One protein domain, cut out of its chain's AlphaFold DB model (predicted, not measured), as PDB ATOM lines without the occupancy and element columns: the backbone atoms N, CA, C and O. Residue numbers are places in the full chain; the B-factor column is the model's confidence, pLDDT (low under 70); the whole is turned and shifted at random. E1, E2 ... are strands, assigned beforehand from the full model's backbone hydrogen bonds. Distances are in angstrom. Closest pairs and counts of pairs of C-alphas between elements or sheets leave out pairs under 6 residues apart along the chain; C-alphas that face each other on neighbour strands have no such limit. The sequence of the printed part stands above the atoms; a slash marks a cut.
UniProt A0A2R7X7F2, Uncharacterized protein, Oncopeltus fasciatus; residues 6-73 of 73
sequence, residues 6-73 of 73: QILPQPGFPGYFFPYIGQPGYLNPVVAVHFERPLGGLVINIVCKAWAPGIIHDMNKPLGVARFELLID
ATOM      1  N   GLN A   6      13.589  13.778 108.973       97.62
ATOM      2  CA  GLN A   6      13.770  14.849 108.004       97.62
ATOM      3  C   GLN A   6      13.074  16.122 108.497       97.62
ATOM      4  O   GLN A   6      11.923  16.081 108.926       97.62
ATOM      5  N   ILE A   7      13.763  17.263 108.438       97.06
ATOM      6  CA  ILE A   7      13.176  18.572 108.761       97.06
ATOM      7  C   ILE A   7      12.912  19.322 107.459       97.06
ATOM      8  O   ILE A   7      13.836  19.552 106.679       97.06
ATOM      9  N   LEU A   8      11.656  19.700 107.241       96.81
ATOM     10  CA  LEU A   8      11.172  20.336 106.021       96.81
ATOM     11  C   LEU A   8      10.721  21.786 106.292       96.81
ATOM     12  O   LEU A   8      10.128  22.049 107.341       96.81
ATOM     13  N   PRO A   9      10.938  22.720 105.348       95.19
ATOM     14  CA  PRO A   9      11.718  22.539 104.117       95.19
ATOM     15  C   PRO A   9      13.233  22.472 104.378       95.19
ATOM     16  O   PRO A   9      13.970  21.908 103.577       95.19
ATOM     17  N   GLN A  10      13.688  23.024 105.502       93.75
ATOM     18  CA  GLN A  10      15.076  22.990 105.950       93.75
ATOM     19  C   GLN A  10      15.135  23.076 107.485       93.75
ATOM     20  O   GLN A  10      14.169  23.533 108.103       93.75
ATOM     21  N   PRO A  11      16.251  22.687 108.125       94.56
ATOM     22  CA  PRO A  11      16.413  22.837 109.565       94.56
ATOM     23  C   PRO A  11      16.348  24.299 110.032       94.56
ATOM     24  O   PRO A  11      17.088  25.154 109.548       94.56
ATOM     25  N   GLY A  12      15.515  24.555 111.042       94.25
ATOM     26  CA  GLY A  12      15.423  25.848 111.721       94.25
ATOM     27  C   GLY A  12      14.548  26.880 111.009       94.25
ATOM     28  O   GLY A  12      13.841  26.590 110.050       94.25
ATOM     29  N   PHE A  13      14.589  28.111 111.518       95.06
ATOM     30  CA  PHE A  13      13.769  29.215 111.026       95.06
ATOM     31  C   PHE A  13      14.644  30.246 110.308       95.06
ATOM     32  O   PHE A  13      15.666  30.654 110.865       95.06
ATOM     33  N   PRO A  14      14.278  30.696 109.097       93.50
ATOM     34  CA  PRO A  14      15.050  31.722 108.411       93.50
ATOM     35  C   PRO A  14      15.041  33.061 109.164       93.50
ATOM     36  O   PRO A  14      13.997  33.538 109.601       93.50
ATOM     37  N   GLY A  15      16.209  33.699 109.280       92.56
ATOM     38  CA  GLY A  15      16.372  34.929 110.064       92.56
ATOM     39  C   GLY A  15      15.585  36.133 109.536       92.56
ATOM     40  O   GLY A  15      15.221  37.000 110.318       92.56
ATOM     41  N   TYR A  16      15.261  36.166 108.238       92.50
ATOM     42  CA  TYR A  16      14.528  37.275 107.611       92.50
ATOM     43  C   TYR A  16      13.061  37.400 108.062       92.50
ATOM     44  O   TYR A  16      12.421  38.401 107.758       92.50
ATOM     45  N   PHE A  17      12.521  36.413 108.786       93.50
ATOM     46  CA  PHE A  17      11.223  36.541 109.461       93.50
ATOM     47  C   PHE A  17      11.296  37.426 110.717       93.50
ATOM     48  O   PHE A  17      10.264  37.784 111.277       93.50
ATOM     49  N   PHE A  18      12.496  37.798 111.172       93.00
ATOM     50  CA  PHE A  18      12.713  38.569 112.391       93.00
ATOM     51  C   PHE A  18      13.433  39.900 112.090       93.00
ATOM     52  O   PHE A  18      14.271  39.951 111.189       93.00
ATOM     53  N   PRO A  19      13.165  40.975 112.858       93.50
ATOM     54  CA  PRO A  19      12.225  41.040 113.977       93.50
ATOM     55  C   PRO A  19      10.765  41.172 113.518       93.50
ATOM     56  O   PRO A  19      10.455  41.774 112.490       93.50
ATOM     57  N   TYR A  20       9.850  40.648 114.330       93.62
ATOM     58  CA  TYR A  20       8.429  40.951 114.185       93.62
ATOM     59  C   TYR A  20       8.168  42.392 114.649       93.62
ATOM     60  O   TYR A  20       8.482  42.733 115.789       93.62
ATOM     61  N   ILE A  21       7.595  43.225 113.773       95.88
ATOM     62  CA  ILE A  21       7.294  44.645 114.053       95.88
ATOM     63  C   ILE A  21       5.801  44.982 113.900       95.88
ATOM     64  O   ILE A  21       5.441  46.153 113.830       95.88
ATOM     65  N   GLY A  22       4.921  43.973 113.842       94.50
ATOM     66  CA  GLY A  22       3.474  44.184 113.699       94.50
ATOM     67  C   GLY A  22       3.001  44.362 112.256       94.50
ATOM     68  O   GLY A  22       2.001  45.038 112.017       94.50
ATOM     69  N   GLN A  23       3.718  43.792 111.283       94.50
ATOM     70  CA  GLN A  23       3.352  43.894 109.871       94.50
ATOM     71  C   GLN A  23       1.998  43.198 109.614       94.50
ATOM     72  O   GLN A  23       1.836  42.036 110.004       94.50
ATOM     73  N   PRO A  24       1.033  43.845 108.931       95.88
ATOM     74  CA  PRO A  24      -0.204  43.189 108.523       95.88
ATOM     75  C   PRO A  24       0.079  41.946 107.672       95.88
ATOM     76  O   PRO A  24       0.854  42.005 106.720       95.88
ATOM     77  N   GLY A  25      -0.551  40.821 108.015       94.25
ATOM     78  CA  GLY A  25      -0.372  39.557 107.291       94.25
ATOM     79  C   GLY A  25       0.921  38.800 107.613       94.25
ATOM     80  O   GLY A  25       1.249  37.855 106.899       94.25
ATOM     81  N   TYR A  26       1.654  39.177 108.667       95.50
ATOM     82  CA  TYR A  26       2.792  38.395 109.146       95.50
ATOM     83  C   TYR A  26       2.371  36.961 109.506       95.50
ATOM     84  O   TYR A  26       1.425  36.748 110.266       95.50
ATOM     85  N   LEU A  27       3.109  35.984 108.980       94.69
ATOM     86  CA  LEU A  27       2.954  34.571 109.297       94.69
ATOM     87  C   LEU A  27       4.221  34.077 109.984       94.69
ATOM     88  O   LEU A  27       5.331  34.270 109.484       94.69
ATOM     89  N   ASN A  28       4.051  33.413 111.123       94.12
ATOM     90  CA  ASN A  28       5.162  32.803 111.836       94.12
ATOM     91  C   ASN A  28       5.794  31.713 110.955       94.12
ATOM     92  O   ASN A  28       5.059  30.899 110.386       94.12
ATOM     93  N   PRO A  29       7.134  31.650 110.854       95.12
ATOM     94  CA  PRO A  29       7.776  30.566 110.132       95.12
ATOM     95  C   PRO A  29       7.485  29.239 110.838       95.12
ATOM     96  O   PRO A  29       7.506  29.149 112.068       95.12
ATOM     97  N   VAL A  30       7.230  28.199 110.051       95.25
ATOM     98  CA  VAL A  30       6.965  26.844 110.538       95.25
ATOM     99  C   VAL A  30       7.953  25.868 109.916       95.25
ATOM    100  O   VAL A  30       8.450  26.085 108.812       95.25
ATOM    101  N   VAL A  31       8.223  24.783 110.635       96.44
ATOM    102  CA  VAL A  31       8.974  23.631 110.132       96.44
ATOM    103  C   VAL A  31       8.151  22.377 110.368       96.44
ATOM    104  O   VAL A  31       7.449  22.274 111.376       96.44
ATOM    105  N   ALA A  32       8.249  21.419 109.456       97.06
ATOM    106  CA  ALA A  32       7.688  20.091 109.642       97.06
ATOM    107  C   ALA A  32       8.809  19.110 109.991       97.06
ATOM    108  O   ALA A  32       9.886  19.146 109.396       97.06
ATOM    109  N   VAL A  33       8.550  18.230 110.955       96.69
ATOM    110  CA  VAL A  33       9.453  17.134 111.322       96.69
ATOM    111  C   VAL A  33       8.817  15.839 110.842       96.69
ATOM    112  O   VAL A  33       7.768  15.435 111.339       96.69
ATOM    113  N   HIS A  34       9.439  15.210 109.854       96.69
ATOM    114  CA  HIS A  34       8.997  13.955 109.271       96.69
ATOM    115  C   HIS A  34       9.796  12.801 109.884       96.69
ATOM    116  O   HIS A  34      10.993  12.658 109.643       96.69
ATOM    117  N   PHE A  35       9.123  11.995 110.704       96.19
ATOM    118  CA  PHE A  35       9.654  10.742 111.240       96.19
ATOM    119  C   PHE A  35       9.413   9.641 110.201       96.19
ATOM    120  O   PHE A  35       8.290   9.162 110.075       96.19
ATOM    121  N   GLU A  36      10.436   9.260 109.435       96.00
ATOM    122  CA  GLU A  36      10.245   8.416 108.241       96.00
ATOM    123  C   GLU A  36       9.847   6.976 108.582       96.00
ATOM    124  O   GLU A  36       9.036   6.360 107.895       96.00
ATOM    125  N   ARG A  37      10.470   6.407 109.620       94.50
ATOM    126  CA  ARG A  37      10.258   5.016 110.054       94.50
ATOM    127  C   ARG A  37      10.375   4.885 111.580       94.50
ATOM    128  O   ARG A  37      11.314   4.237 112.057       94.50
ATOM    129  N   PRO A  38       9.488   5.528 112.361       95.62
ATOM    130  CA  PRO A  38       9.430   5.308 113.800       95.62
ATOM    131  C   PRO A  38       8.997   3.867 114.094       95.62
ATOM    132  O   PRO A  38       8.220   3.267 113.356       95.62
ATOM    133  N   LEU A  39       9.513   3.294 115.180       94.81
ATOM    134  CA  LEU A  39       9.099   1.967 115.632       94.81
ATOM    135  C   LEU A  39       7.685   2.047 116.224       94.81
ATOM    136  O   LEU A  39       7.487   2.776 117.194       94.81
ATOM    137  N   GLY A  40       6.739   1.307 115.642       95.06
ATOM    138  CA  GLY A  40       5.360   1.205 116.128       95.06
ATOM    139  C   GLY A  40       5.205   0.315 117.365       95.06
ATOM    140  O   GLY A  40       6.157  -0.346 117.795       95.06
ATOM    141  N   GLY A  41       4.004   0.322 117.945       94.56
ATOM    142  CA  GLY A  41       3.643  -0.490 119.115       94.56
ATOM    143  C   GLY A  41       4.279  -0.045 120.439       94.56
ATOM    144  O   GLY A  41       4.241  -0.786 121.421       94.56
ATOM    145  N   LEU A  42       4.889   1.143 120.487       93.81
ATOM    146  CA  LEU A  42       5.477   1.717 121.700       93.81
ATOM    147  C   LEU A  42       5.363   3.242 121.725       93.81
ATOM    148  O   LEU A  42       5.372   3.897 120.685       93.81
ATOM    149  N   VAL A  43       5.312   3.801 122.933       95.75
ATOM    150  CA  VAL A  43       5.259   5.250 123.157       95.75
ATOM    151  C   VAL A  43       6.670   5.840 123.113       95.75
ATOM    152  O   VAL A  43       7.539   5.474 123.910       95.75
ATOM    153  N   ILE A  44       6.909   6.771 122.188       95.38
ATOM    154  CA  ILE A  44       8.178   7.487 122.024       95.38
ATOM    155  C   ILE A  44       8.026   8.903 122.583       95.38
ATOM    156  O   ILE A  44       7.249   9.701 122.070       95.38
ATOM    157  N   ASN A  45       8.814   9.239 123.603       94.81
ATOM    158  CA  ASN A  45       8.875  10.593 124.150       94.81
ATOM    159  C   ASN A  45       9.801  11.474 123.302       94.81
ATOM    160  O   ASN A  45      11.002  11.203 123.210       94.81
ATOM    161  N   ILE A  46       9.257  12.531 122.698       94.25
ATOM    162  CA  ILE A  46       9.982  13.409 121.774       94.25
ATOM    163  C   ILE A  46      10.094  14.818 122.356       94.25
ATOM    164  O   ILE A  46       9.127  15.389 122.862       94.25
ATOM    165  N   VAL A  47      11.295  15.397 122.254       94.31
ATOM    166  CA  VAL A  47      11.572  16.795 122.598       94.31
ATOM    167  C   VAL A  47      12.273  17.476 121.426       94.31
ATOM    168  O   VAL A  47      13.426  17.166 121.122       94.31
ATOM    169  N   CYS A  48      11.613  18.448 120.802       93.62
ATOM    170  CA  CYS A  48      12.214  19.327 119.801       93.62
ATOM    171  C   CYS A  48      12.701  20.614 120.481       93.62
ATOM    172  O   CYS A  48      11.958  21.205 121.262       93.62
ATOM    173  N   LYS A  49      13.929  21.062 120.191       93.81
ATOM    174  CA  LYS A  49      14.518  22.286 120.764       93.81
ATOM    175  C   LYS A  49      14.890  23.267 119.657       93.81
ATOM    176  O   LYS A  49      15.589  22.884 118.720       93.81
ATOM    177  N   ALA A  50      14.467  24.521 119.783       94.19
ATOM    178  CA  ALA A  50      14.899  25.596 118.892       94.19
ATOM    179  C   ALA A  50      16.168  26.256 119.445       94.19
ATOM    180  O   ALA A  50      16.197  26.614 120.617       94.19
ATOM    181  N   TRP A  51      17.205  26.443 118.630       92.81
ATOM    182  CA  TRP A  51      18.476  27.030 119.071       92.81
ATOM    183  C   TRP A  51      18.717  28.381 118.408       92.81
ATOM    184  O   TRP A  51      18.816  28.465 117.188       92.81
ATOM    185  N   ALA A  52      18.836  29.425 119.222       94.44
ATOM    186  CA  ALA A  52      19.308  30.746 118.825       94.44
ATOM    187  C   ALA A  52      19.783  31.505 120.078       94.44
ATOM    188  O   ALA A  52      19.349  31.167 121.188       94.44
ATOM    189  N   PRO A  53      20.643  32.530 119.939       93.88
ATOM    190  CA  PRO A  53      20.992  33.402 121.055       93.88
ATOM    191  C   PRO A  53      19.735  33.973 121.726       93.88
ATOM    192  O   PRO A  53      18.847  34.490 121.056       93.88
ATOM    193  N   GLY A  54      19.650  33.854 123.053       90.75
ATOM    194  CA  GLY A  54      18.515  34.352 123.839       90.75
ATOM    195  C   GLY A  54      17.317  33.402 123.954       90.75
ATOM    196  O   GLY A  54      16.398  33.704 124.715       90.75
ATOM    197  N   ILE A  55      17.310  32.246 123.275       93.44
ATOM    198  CA  ILE A  55      16.283  31.222 123.518       93.44
ATOM    199  C   ILE A  55      16.612  30.470 124.810       93.44
ATOM    200  O   ILE A  55      17.639  29.802 124.911       93.44
ATOM    201  N   ILE A  56      15.708  30.560 125.785       94.00
ATOM    202  CA  ILE A  56      15.767  29.807 127.040       94.00
ATOM    203  C   ILE A  56      15.049  28.471 126.838       94.00
ATOM    204  O   ILE A  56      13.886  28.451 126.436       94.00
ATOM    205  N   HIS A  57      15.722  27.365 127.161       91.94
ATOM    206  CA  HIS A  57      15.110  26.036 127.209       91.94
ATOM    207  C   HIS A  57      14.705  25.701 128.637       91.94
ATOM    208  O   HIS A  57      15.558  25.428 129.479       91.94
ATOM    209  N   ASP A  58      13.404  25.682 128.906       86.25
ATOM    210  CA  ASP A  58      12.872  25.259 130.203       86.25
ATOM    211  C   ASP A  58      12.345  23.814 130.107       86.25
ATOM    212  O   ASP A  58      11.667  23.431 129.147       86.25
ATOM    213  N   MET A  59      12.695  22.967 131.078       75.25
ATOM    214  CA  MET A  59      12.228  21.575 131.125       75.25
ATOM    215  C   MET A  59      10.807  21.418 131.678       75.25
ATOM    216  O   MET A  59      10.136  20.443 131.347       75.25
ATOM    217  N   ASN A  60      10.326  22.417 132.410       84.38
ATOM    218  CA  ASN A  60       9.022  22.449 133.065       84.38
ATOM    219  C   ASN A  60       8.029  23.381 132.354       84.38
ATOM    220  O   ASN A  60       6.821  23.235 132.518       84.38
ATOM    221  N   LYS A  61       8.524  24.331 131.549       83.31
ATOM    222  CA  LYS A  61       7.702  25.235 130.727       83.31
ATOM    223  C   LYS A  61       7.928  24.969 129.233       83.31
ATOM    224  O   LYS A  61       9.017  24.540 128.856       83.31
ATOM    225  N   PRO A  62       6.947  25.240 128.355       83.06
ATOM    226  CA  PRO A  62       7.107  25.110 126.904       83.06
ATOM    227  C   PRO A  62       7.902  26.294 126.318       83.06
ATOM    228  O   PRO A  62       7.473  26.949 125.373       83.06
ATOM    229  N   LEU A  63       9.054  26.620 126.915       92.56
ATOM    230  CA  LEU A  63       9.939  27.692 126.460       92.56
ATOM    231  C   LEU A  63      11.074  27.096 125.630       92.56
ATOM    232  O   LEU A  63      11.805  26.230 126.109       92.56
ATOM    233  N   GLY A  64      11.183  27.532 124.371       92.12
ATOM    234  CA  GLY A  64      12.220  27.086 123.432       92.12
ATOM    235  C   GLY A  64      12.128  25.611 123.020       92.12
ATOM    236  O   GLY A  64      13.027  25.106 122.342       92.12
ATOM    237  N   VAL A  65      11.071  24.910 123.437       94.56
ATOM    238  CA  VAL A  65      10.922  23.458 123.314       94.56
ATOM    239  C   VAL A  65       9.484  23.062 122.983       94.56
ATOM    240  O   VAL A  65       8.540  23.657 123.497       94.56
ATOM    241  N   ALA A  66       9.328  22.006 122.188       93.12
ATOM    242  CA  ALA A  66       8.065  21.301 121.988       93.12
ATOM    243  C   ALA A  66       8.219  19.859 122.482       93.12
ATOM    244  O   ALA A  66       9.218  19.205 122.176       93.12
ATOM    245  N   ARG A  67       7.252  19.380 123.269       92.69
ATOM    246  CA  ARG A  67       7.248  18.033 123.855       92.69
ATOM    247  C   ARG A  67       5.956  17.328 123.496       92.69
ATOM    248  O   ARG A  67       4.894  17.931 123.626       92.69
ATOM    249  N   PHE A  68       6.061  16.083 123.065       93.69
ATOM    250  CA  PHE A  68       4.907  15.246 122.764       93.69
ATOM    251  C   PHE A  68       5.297  13.767 122.794       93.69
ATOM    252  O   PHE A  68       6.473  13.409 122.686       93.69
ATOM    253  N   GLU A  69       4.285  12.922 122.941       95.81
ATOM    254  CA  GLU A  69       4.394  11.471 122.839       95.81
ATOM    255  C   GLU A  69       3.956  11.033 121.441       95.81
ATOM    256  O   GLU A  69       2.960  11.524 120.907       95.81
ATOM    257  N   LEU A  70       4.715  10.122 120.837       94.75
ATOM    258  CA  LEU A  70       4.417   9.540 119.534       94.75
ATOM    259  C   LEU A  70       4.164   8.042 119.701       94.75
ATOM    260  O   LEU A  70       5.049   7.312 120.143       94.75
ATOM    261  N   LEU A  71       2.971   7.597 119.315       94.81
ATOM    262  CA  LEU A  71       2.590   6.193 119.207       94.81
ATOM    263  C   LEU A  71       2.049   5.969 117.794       94.81
ATOM    264  O   LEU A  71       1.143   6.680 117.362       94.81
ATOM    265  N   ILE A  72       2.630   5.003 117.087       92.31
ATOM    266  CA  ILE A  72       2.131   4.512 115.800       92.31
ATOM    267  C   ILE A  72       1.611   3.098 116.048       92.31
ATOM    268  O   ILE A  72       2.365   2.268 116.566       92.31
ATOM    269  N   ASP A  73       0.337   2.879 115.731       84.94
ATOM    270  CA  ASP A  73      -0.359   1.589 115.841       84.94
ATOM    271  C   ASP A  73      -0.169   0.757 114.562       84.94
ATOM    272  O   ASP A  73      -0.296   1.347 113.459       84.94
TER     273      ASP A  73
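AT A GLANCE: This is residues 6 to 73 of the 73 residues of an uncharacterized protein of Oncopeltus fasciatus (UniProt A0A2R7X7F2). With little regular structure, this is a loose, open arrangement of two small strand hairpins, E1 with E2 and E3 with E4, joined at one end by residues 36 to 43, while the loop of residues 9 to 31 makes the far end. The 68 printed residues hold E1 to E4 in order, all strand, 19 residues in named elements, in two antiparallel two-stranded sheets. The radius of gyration of the C-alphas is 15.0 A; the spans are 45 by 28 by 20 A.

HOW THE PARTS SIT: Start at E1, residues 6 to 8, antiparallel to E2, residues 32 to 35, at 161 degrees; N 8 and O 32 are 2.8 A apart. E3, residues 44 to 49, and E4, residues 65 to 70, form the second antiparallel hairpin, at 162 degrees, with N 44 and O 70 2.8 A apart. E2 and E3 are apart.

IN THESE COORDINATES: Find C-alpha 6 at (13.770, 14.849, 108.004), where E1 begins; E1 spans 6.4 A, E2 9.7 A, E3 16.1 A and E4 15.8 A, ending at C-alpha 70 (4.417, 9.540, 119.534).

THE WHOLE: The farthest C-alphas, Ile 21 and Gly 41, are 45.6 A apart. The links E1 to E2 and E3 to E4 are long. The printed part has no cut, and no printed residue is under 70 in pLDDT.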